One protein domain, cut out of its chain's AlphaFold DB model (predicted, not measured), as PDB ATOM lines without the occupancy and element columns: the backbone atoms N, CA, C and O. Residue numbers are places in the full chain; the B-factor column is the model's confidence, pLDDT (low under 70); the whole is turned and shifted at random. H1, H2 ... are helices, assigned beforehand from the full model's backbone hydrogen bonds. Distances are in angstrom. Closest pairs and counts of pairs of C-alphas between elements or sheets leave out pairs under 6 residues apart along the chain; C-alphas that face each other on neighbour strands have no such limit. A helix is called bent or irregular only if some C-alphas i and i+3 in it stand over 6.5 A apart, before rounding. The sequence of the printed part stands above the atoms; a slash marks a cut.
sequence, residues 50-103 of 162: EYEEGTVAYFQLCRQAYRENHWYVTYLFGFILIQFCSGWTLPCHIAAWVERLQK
ATOM      1  N   GLU A  50      36.005 -46.332 -14.331       84.06
ATOM      2  CA  GLU A  50      34.755 -46.588 -13.615       84.06
ATOM      3  C   GLU A  50      34.712 -45.923 -12.225       84.06
ATOM      4  O   GLU A  50      33.653 -45.452 -11.814       84.06
ATOM      5  N   TYR A  51      35.844 -45.824 -11.524       85.31
ATOM      6  CA  TYR A  51      35.971 -45.223 -10.192       85.31
ATOM      7  C   TYR A  51      36.480 -43.775 -10.223       85.31
ATOM      8  O   TYR A  51      37.003 -43.296  -9.220       85.31
ATOM      9  N   GLU A  52      36.337 -43.065 -11.341       86.31
ATOM     10  CA  GLU A  52      36.650 -41.637 -11.393       86.31
ATOM     11  C   GLU A  52      35.706 -40.810 -10.496       86.31
ATOM     12  O   GLU A  52      34.541 -41.161 -10.267       86.31
ATOM     13  N   GLU A  53      36.203 -39.693  -9.958       85.50
ATOM     14  CA  GLU A  53      35.395 -38.791  -9.139       85.50
ATOM     15  C   GLU A  53      34.176 -38.285  -9.924       85.50
ATOM     16  O   GLU A  53      34.285 -37.778 -11.036       85.50
ATOM     17  N   GLY A  54      32.985 -38.417  -9.336       86.06
ATOM     18  CA  GLY A  54      31.722 -38.050  -9.984       86.06
ATOM     19  C   GLY A  54      30.961 -39.225 -10.600       86.06
ATOM     20  O   GLY A  54      29.769 -39.074 -10.891       86.06
ATOM     21  N   THR A  55      31.560 -40.415 -10.703       92.25
ATOM     22  CA  THR A  55      30.829 -41.619 -11.114       92.25
ATOM     23  C   THR A  55      30.011 -42.221  -9.969       92.25
ATOM     24  O   THR A  55      30.236 -41.990  -8.776       92.25
ATOM     25  N   VAL A  56      29.035 -43.059 -10.332       93.50
ATOM     26  CA  VAL A  56      28.243 -43.813  -9.350       93.50
ATOM     27  C   VAL A  56      29.097 -44.861  -8.628       93.50
ATOM     28  O   VAL A  56      28.877 -45.093  -7.441       93.50
ATOM     29  N   ALA A  57      30.065 -45.490  -9.304       92.88
ATOM     30  CA  ALA A  57      30.906 -46.507  -8.678       92.88
ATOM     31  C   ALA A  57      31.849 -45.891  -7.637       92.88
ATOM     32  O   ALA A  57      31.952 -46.426  -6.532       92.88
ATOM     33  N   TYR A  58      32.425 -44.719  -7.924       92.00
ATOM     34  CA  TYR A  58      33.176 -43.947  -6.934       92.00
ATOM     35  C   TYR A  58      32.309 -43.587  -5.718       92.00
ATOM     36  O   TYR A  58      32.716 -43.807  -4.579       92.00
ATOM     37  N   PHE A  59      31.062 -43.146  -5.929       93.94
ATOM     38  CA  PHE A  59      30.136 -42.885  -4.819       93.94
ATOM     39  C   PHE A  59      29.912 -44.123  -3.928       93.94
ATOM     40  O   PHE A  59      29.915 -44.011  -2.698       93.94
ATOM     41  N   GLN A  60      29.722 -45.311  -4.520       93.50
ATOM     42  CA  GLN A  60      29.558 -46.543  -3.736       93.50
ATOM     43  C   GLN A  60      30.841 -46.930  -2.998       93.50
ATOM     44  O   GLN A  60      30.760 -47.348  -1.842       93.50
ATOM     45  N   LEU A  61      32.007 -46.735  -3.621       92.56
ATOM     46  CA  LEU A  61      33.306 -46.945  -2.986       92.56
ATOM     47  C   LEU A  61      33.459 -46.046  -1.750       92.56
ATOM     48  O   LEU A  61      33.745 -46.541  -0.658       92.56
ATOM     49  N   CYS A  62      33.173 -44.746  -1.875       91.69
ATOM     50  CA  CYS A  62      33.195 -43.812  -0.749       91.69
ATOM     51  C   CYS A  62      32.208 -44.213   0.350       91.69
ATOM     52  O   CYS A  62      32.538 -44.147   1.535       91.69
ATOM     53  N   ARG A  63      31.001 -44.654  -0.019       94.00
ATOM     54  CA  ARG A  63      30.002 -45.136   0.944       94.00
ATOM     55  C   ARG A  63      30.501 -46.352   1.716       94.00
ATOM     56  O   ARG A  63      30.300 -46.413   2.931       94.00
ATOM     57  N   GLN A  64      31.114 -47.312   1.028       93.88
ATOM     58  CA  GLN A  64      31.680 -48.506   1.645       93.88
ATOM     59  C   GLN A  64      32.813 -48.128   2.600       93.88
ATOM     60  O   GLN A  64      32.738 -48.464   3.782       93.88
ATOM     61  N   ALA A  65      33.782 -47.338   2.135       91.81
ATOM     62  CA  ALA A  65      34.895 -46.872   2.957       91.81
ATOM     63  C   ALA A  65      34.411 -46.079   4.183       91.81
ATOM     64  O   ALA A  65      34.904 -46.276   5.294       91.81
ATOM     65  N   TYR A  66      33.407 -45.211   4.029       92.94
ATOM     66  CA  TYR A  66      32.849 -44.462   5.156       92.94
ATOM     67  C   TYR A  66      32.183 -45.398   6.169       92.94
ATOM     68  O   TYR A  66      32.368 -45.227   7.373       92.94
ATOM     69  N   ARG A  67      31.421 -46.391   5.695       93.06
ATOM     70  CA  ARG A  67      30.744 -47.377   6.547       93.06
ATOM     71  C   ARG A  67      31.730 -48.267   7.309       93.06
ATOM     72  O   ARG A  67      31.441 -48.618   8.446       93.06
ATOM     73  N   GLU A  68      32.853 -48.632   6.702       93.44
ATOM     74  CA  GLU A  68      33.894 -49.450   7.342       93.44
ATOM     75  C   GLU A  68      34.662 -48.667   8.415       93.44
ATOM     76  O   GLU A  68      35.004 -49.221   9.458       93.44
ATOM     77  N   ASN A  69      34.871 -47.365   8.200       91.00
ATOM     78  CA  ASN A  69      35.650 -46.522   9.108       91.00
ATOM     79  C   ASN A  69      34.830 -45.848  10.223       91.00
ATOM     80  O   ASN A  69      35.409 -45.266  11.139       91.00
ATOM     81  N   HIS A  70      33.494 -45.902  10.171       92.50
ATOM     82  CA  HIS A  70      32.639 -45.205  11.132       92.50
ATOM     83  C   HIS A  70      31.592 -46.121  11.757       92.50
ATOM     84  O   HIS A  70      30.928 -46.915  11.096       92.50
ATOM     85  N   TRP A  71      31.366 -45.927  13.056       94.75
ATOM     86  CA  TRP A  71      30.250 -46.546  13.761       94.75
ATOM     87  C   TRP A  71      28.886 -46.102  13.202       94.75
ATOM     88  O   TRP A  71      28.740 -45.057  12.560       94.75
ATOM     89  N   TYR A  72      27.860 -46.902  13.498       94.50
ATOM     90  CA  TYR A  72      26.541 -46.814  12.866       94.50
ATOM     91  C   TYR A  72      25.883 -45.426  12.941       94.50
ATOM     92  O   TYR A  72      25.309 -44.966  11.956       94.50
ATOM     93  N   VAL A  73      25.984 -44.732  14.079       95.56
ATOM     94  CA  VAL A  73      25.359 -43.412  14.259       95.56
ATOM     95  C   VAL A  73      26.057 -42.356  13.401       95.56
ATOM     96  O   VAL A  73      25.381 -41.607  12.699       95.56
ATOM     97  N   THR A  74      27.395 -42.324  13.364       94.62
ATOM     98  CA  THR A  74      28.114 -41.400  12.468       94.62
ATOM     99  C   THR A  74      27.858 -41.718  10.999       94.62
ATOM    100  O   THR A  74      27.777 -40.795  10.194       94.62
ATOM    101  N   TYR A  75      27.669 -42.984  10.628       94.62
ATOM    102  CA  TYR A  75      27.240 -43.328   9.272       94.62
ATOM    103  C   TYR A  75      25.836 -42.793   8.951       94.62
ATOM    104  O   TYR A  75      25.628 -42.202   7.891       94.62
ATOM    105  N   LEU A  76      24.879 -42.938   9.871       95.31
ATOM    106  CA  LEU A  76      23.510 -42.464   9.667       95.31
ATOM    107  C   LEU A  76      23.444 -40.933   9.539       95.31
ATOM    108  O   LEU A  76      22.892 -40.418   8.570       95.31
ATOM    109  N   PHE A  77      24.033 -40.197  10.482       95.56
ATOM    110  CA  PHE A  77      23.938 -38.734  10.493       95.56
ATOM    111  C   PHE A  77      24.977 -38.048   9.595       95.56
ATOM    112  O   PHE A  77      24.686 -37.003   9.022       95.56
ATOM    113  N   GLY A  78      26.171 -38.626   9.449       92.56
ATOM    114  CA  GLY A  78      27.274 -38.036   8.688       92.56
ATOM    115  C   GLY A  78      27.304 -38.429   7.214       92.56
ATOM    116  O   GLY A  78      27.736 -37.633   6.391       92.56
ATOM    117  N   PHE A  79      26.811 -39.617   6.852       94.25
ATOM    118  CA  PHE A  79      26.743 -40.031   5.449       94.25
ATOM    119  C   PHE A  79      25.303 -40.042   4.943       94.25
ATOM    120  O   PHE A  79      24.981 -39.300   4.022       94.25
ATOM    121  N   ILE A  80      24.407 -40.832   5.547       95.44
ATOM    122  CA  ILE A  80      23.055 -41.029   4.996       95.44
ATOM    123  C   ILE A  80      22.268 -39.718   4.910       95.44
ATOM    124  O   ILE A  80      21.745 -39.413   3.843       95.44
ATOM    125  N   LEU A  81      22.188 -38.941   5.995       95.81
ATOM    126  CA  LEU A  81      21.422 -37.687   5.986       95.81
ATOM    127  C   LEU A  81      21.989 -36.659   5.004       95.81
ATOM    128  O   LEU A  81      21.230 -36.066   4.243       95.81
ATOM    129  N   ILE A  82      23.312 -36.473   4.996       94.06
ATOM    130  CA  ILE A  82      23.965 -35.519   4.090       94.06
ATOM    131  C   ILE A  82      23.727 -35.933   2.638       94.06
ATOM    132  O   ILE A  82      23.305 -35.105   1.830       94.06
ATOM    133  N   GLN A  83      23.928 -37.216   2.321       94.44
ATOM    134  CA  GLN A  83      23.737 -37.713   0.963       94.44
ATOM    135  C   GLN A  83      22.269 -37.724   0.535       94.44
ATOM    136  O   GLN A  83      21.963 -37.539  -0.637       94.44
ATOM    137  N   PHE A  84      21.331 -37.904   1.463       95.62
ATOM    138  CA  PHE A  84      19.911 -37.757   1.158       95.62
ATOM    139  C   PHE A  84      19.577 -36.313   0.752       95.62
ATOM    140  O   PHE A  84      18.924 -36.097  -0.268       95.62
ATOM    141  N   CYS A  85      20.083 -35.322   1.494       95.69
ATOM    142  CA  CYS A  85      19.884 -33.903   1.187       95.69
ATOM    143  C   CYS A  85      20.601 -33.444  -0.096       95.69
ATOM    144  O   CYS A  85      20.133 -32.510  -0.742       95.69
ATOM    145  N   SER A  86      21.711 -34.085  -0.482       92.81
ATOM    146  CA  SER A  86      22.467 -33.758  -1.703       92.81
ATOM    147  C   SER A  86      21.929 -34.427  -2.976       92.81
ATOM    148  O   SER A  86      22.438 -34.166  -4.066       92.81
ATOM    149  N   GLY A  87      20.903 -35.281  -2.872       94.12
ATOM    150  CA  GLY A  87      20.349 -36.008  -4.019       94.12
ATOM    151  C   GLY A  87      21.037 -37.344  -4.318       94.12
ATOM    152  O   GLY A  87      20.832 -37.911  -5.388       94.12
ATOM    153  N   TRP A  88      21.805 -37.893  -3.378       95.38
ATOM    154  CA  TRP A  88      22.383 -39.237  -3.439       95.38
ATOM    155  C   TRP A  88      23.238 -39.449  -4.702       95.38
ATOM    156  O   TRP A  88      24.226 -38.751  -4.899       95.38
ATOM    157  N   THR A  89      22.863 -40.381  -5.580       94.81
ATOM    158  CA  THR A  89      23.550 -40.653  -6.855       94.81
ATOM    159  C   THR A  89      22.994 -39.838  -8.026       94.81
ATOM    160  O   THR A  89      23.485 -39.973  -9.148       94.81
ATOM    161  N   LEU A  90      21.976 -38.993  -7.812       95.38
ATOM    162  CA  LEU A  90      21.397 -38.160  -8.872       95.38
ATOM    163  C   LEU A  90      22.424 -37.197  -9.483       95.38
ATOM    164  O   LEU A  90      22.479 -37.148 -10.713       95.38
ATOM    165  N   PRO A  91      23.276 -36.490  -8.708       93.56
ATOM    166  CA  PRO A  91      24.304 -35.627  -9.286       93.56
ATOM    167  C   PRO A  91      25.246 -36.379 -10.233       93.56
ATOM    168  O   PRO A  91      25.545 -35.868 -11.308       93.56
ATOM    169  N   CYS A  92      25.631 -37.616  -9.897       93.25
ATOM    170  CA  CYS A  92      26.467 -38.464 -10.752       93.25
ATOM    171  C   CYS A  92      25.782 -38.777 -12.090       93.25
ATOM    172  O   CYS A  92      26.390 -38.681 -13.154       93.25
ATOM    173  N   HIS A  93      24.490 -39.121 -12.062       93.19
ATOM    174  CA  HIS A  93      23.729 -39.366 -13.290       93.19
ATOM    175  C   HIS A  93      23.546 -38.099 -14.128       93.19
ATOM    176  O   HIS A  93      23.596 -38.174 -15.355       93.19
ATOM    177  N   ILE A  94      23.356 -36.946 -13.484       93.88
ATOM    178  CA  ILE A  94      23.257 -35.656 -14.169       93.88
ATOM    179  C   ILE A  94      24.596 -35.305 -14.821       93.88
ATOM    180  O   ILE A  94      24.596 -34.930 -15.987       93.88
ATOM    181  N   ALA A  95      25.722 -35.478 -14.126       90.62
ATOM    182  CA  ALA A  95      27.056 -35.250 -14.681       90.62
ATOM    183  C   ALA A  95      27.307 -36.139 -15.908       90.62
ATOM    184  O   ALA A  95      27.573 -35.625 -16.995       90.62
ATOM    185  N   ALA A  96      27.067 -37.447 -15.779       90.00
ATOM    186  CA  ALA A  96      27.194 -38.391 -16.889       90.00
ATOM    187  C   ALA A  96      26.242 -38.072 -18.058       90.00
ATOM    188  O   ALA A  96      26.551 -38.346 -19.219       90.00
ATOM    189  N   TRP A  97      25.063 -37.508 -17.780       91.94
ATOM    190  CA  TRP A  97      24.151 -37.032 -18.817       91.94
ATOM    191  C   TRP A  97      24.671 -35.760 -19.497       91.94
ATOM    192  O   TRP A  97      24.661 -35.697 -20.725       91.94
ATOM    193  N   VAL A  98      25.174 -34.784 -18.736       88.31
ATOM    194  CA  VAL A  98      25.749 -33.529 -19.253       88.31
ATOM    195  C   VAL A  98      26.974 -33.794 -20.124       88.31
ATOM    196  O   VAL A  98      27.106 -33.184 -21.179       88.31
ATOM    197  N   GLU A  99      27.835 -34.735 -19.747       85.94
ATOM    198  CA  GLU A  99      28.993 -35.134 -20.557       85.94
ATOM    199  C   GLU A  99      28.600 -35.757 -21.900       85.94
ATOM    200  O   GLU A  99      29.306 -35.593 -22.896       85.94
ATOM    201  N   ARG A 100      27.455 -36.453 -21.940       84.38
ATOM    202  CA  ARG A 100      26.887 -37.018 -23.173       84.38
ATOM    203  C   ARG A 100      26.191 -35.977 -24.035       84.38
ATOM    204  O   ARG A 100      25.972 -36.238 -25.222       84.38
ATOM    205  N   LEU A 101      25.803 -34.830 -23.473       85.12
ATOM    206  CA  LEU A 101      25.272 -33.748 -24.286       85.12
ATOM    207  C   LEU A 101      26.355 -33.303 -25.262       85.12
ATOM    208  O   LEU A 101      27.533 -33.184 -24.925       85.12
ATOM    209  N   GLN A 102      25.944 -33.052 -26.501       75.50
ATOM    210  CA  GLN A 102      26.843 -32.486 -27.492       75.50
ATOM    211  C   GLN A 102      27.385 -31.174 -26.931       75.50
ATOM    212  O   GLN A 102      26.612 -30.248 -26.672       75.50
ATOM    213  N   LYS A 103      28.706 -31.123 -26.710       76.25
ATOM    214  CA  LYS A 103      29.401 -29.921 -26.245       76.25
ATOM    215  C   LYS A 103      28.934 -28.773 -27.130       76.25
ATOM    216  O   LYS A 103      29.073 -28.843 -28.352       76.25
TER     217      LYS A 103
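What this domain is: This is residues 50 to 103 of the 162 residues of an uncharacterized protein of Pseudomonas syringae (UniProt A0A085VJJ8). Two helices, H1 and H2, make an open helical hairpin that widens from its turn like a narrow V, and a third helix, H3, begins near the start of H1 and carries the length of the model on past the hairpin. The far end of H3, residues 97 to 100, and the tail 101 to 103 stick out alone. The printed part has 54 residues, with three named helices in the order H1, H2, H3 and no named strand; the class is all helix. It is loose, with a radius of gyration of the C-alphas of 12.9 A, and only just flat, spanning 44 by 22 by 9 A.

How they stand to each other: H1, residues 56 to 69, and H2, residues 72 to 85, form a helical hairpin. They touch at a shallow tilt of 25 degrees and run opposite ways, with 12.3 A between their centres. H1 touches H2 with residues 63 to 67 alone, and H2 touches H1 with residues 75 to 79 alone; the closest C-alphas of the two are those of Arg 67 and Tyr 75, 6.0 A apart. H3, residues 90 to 100, is close to H1 but not clearly touching it; the closest C-alphas of the two are those of Val 56 and Cys 92, 5.8 A apart. H3 and H1 run opposite ways at a shallow tilt of 30 degrees, and their centres are 19.0 A apart. H2 and H3 are apart. In H1 and H3 every pair of O i and N i+4 is within hydrogen-bond range; in H2 it is 8 of 10.

Where its parts are: H1 begins at C-alpha 56, (28.243, -43.813, -9.350), and measures 20.1 A from first to last C-alpha. H2 begins at C-alpha 72, (26.541, -46.814, 12.866), and measures 18.6 A; it is neither bent nor irregular, but only just: C-alphas 78 and 81 are 6.5 A apart. H3 measures 15.4 A and ends at C-alpha 100, (26.887, -37.018, -23.173).

The domain as a whole: The two C-alphas farthest apart are those of Trp 71 and Gln 102, at 43.7 A. The first and last printed C-alphas, those of Glu 50 and Lys 103, are 21.6 A apart. Residues 97 to 103, of which 97 to 100 belong to H3, stand free. The printed part has no cut. The links from H1 to H2, with 2 residues, and from H2 to H3, with 4 residues, are tight. The mean pLDDT of the printed part is 91.7, and no printed residue is under 70.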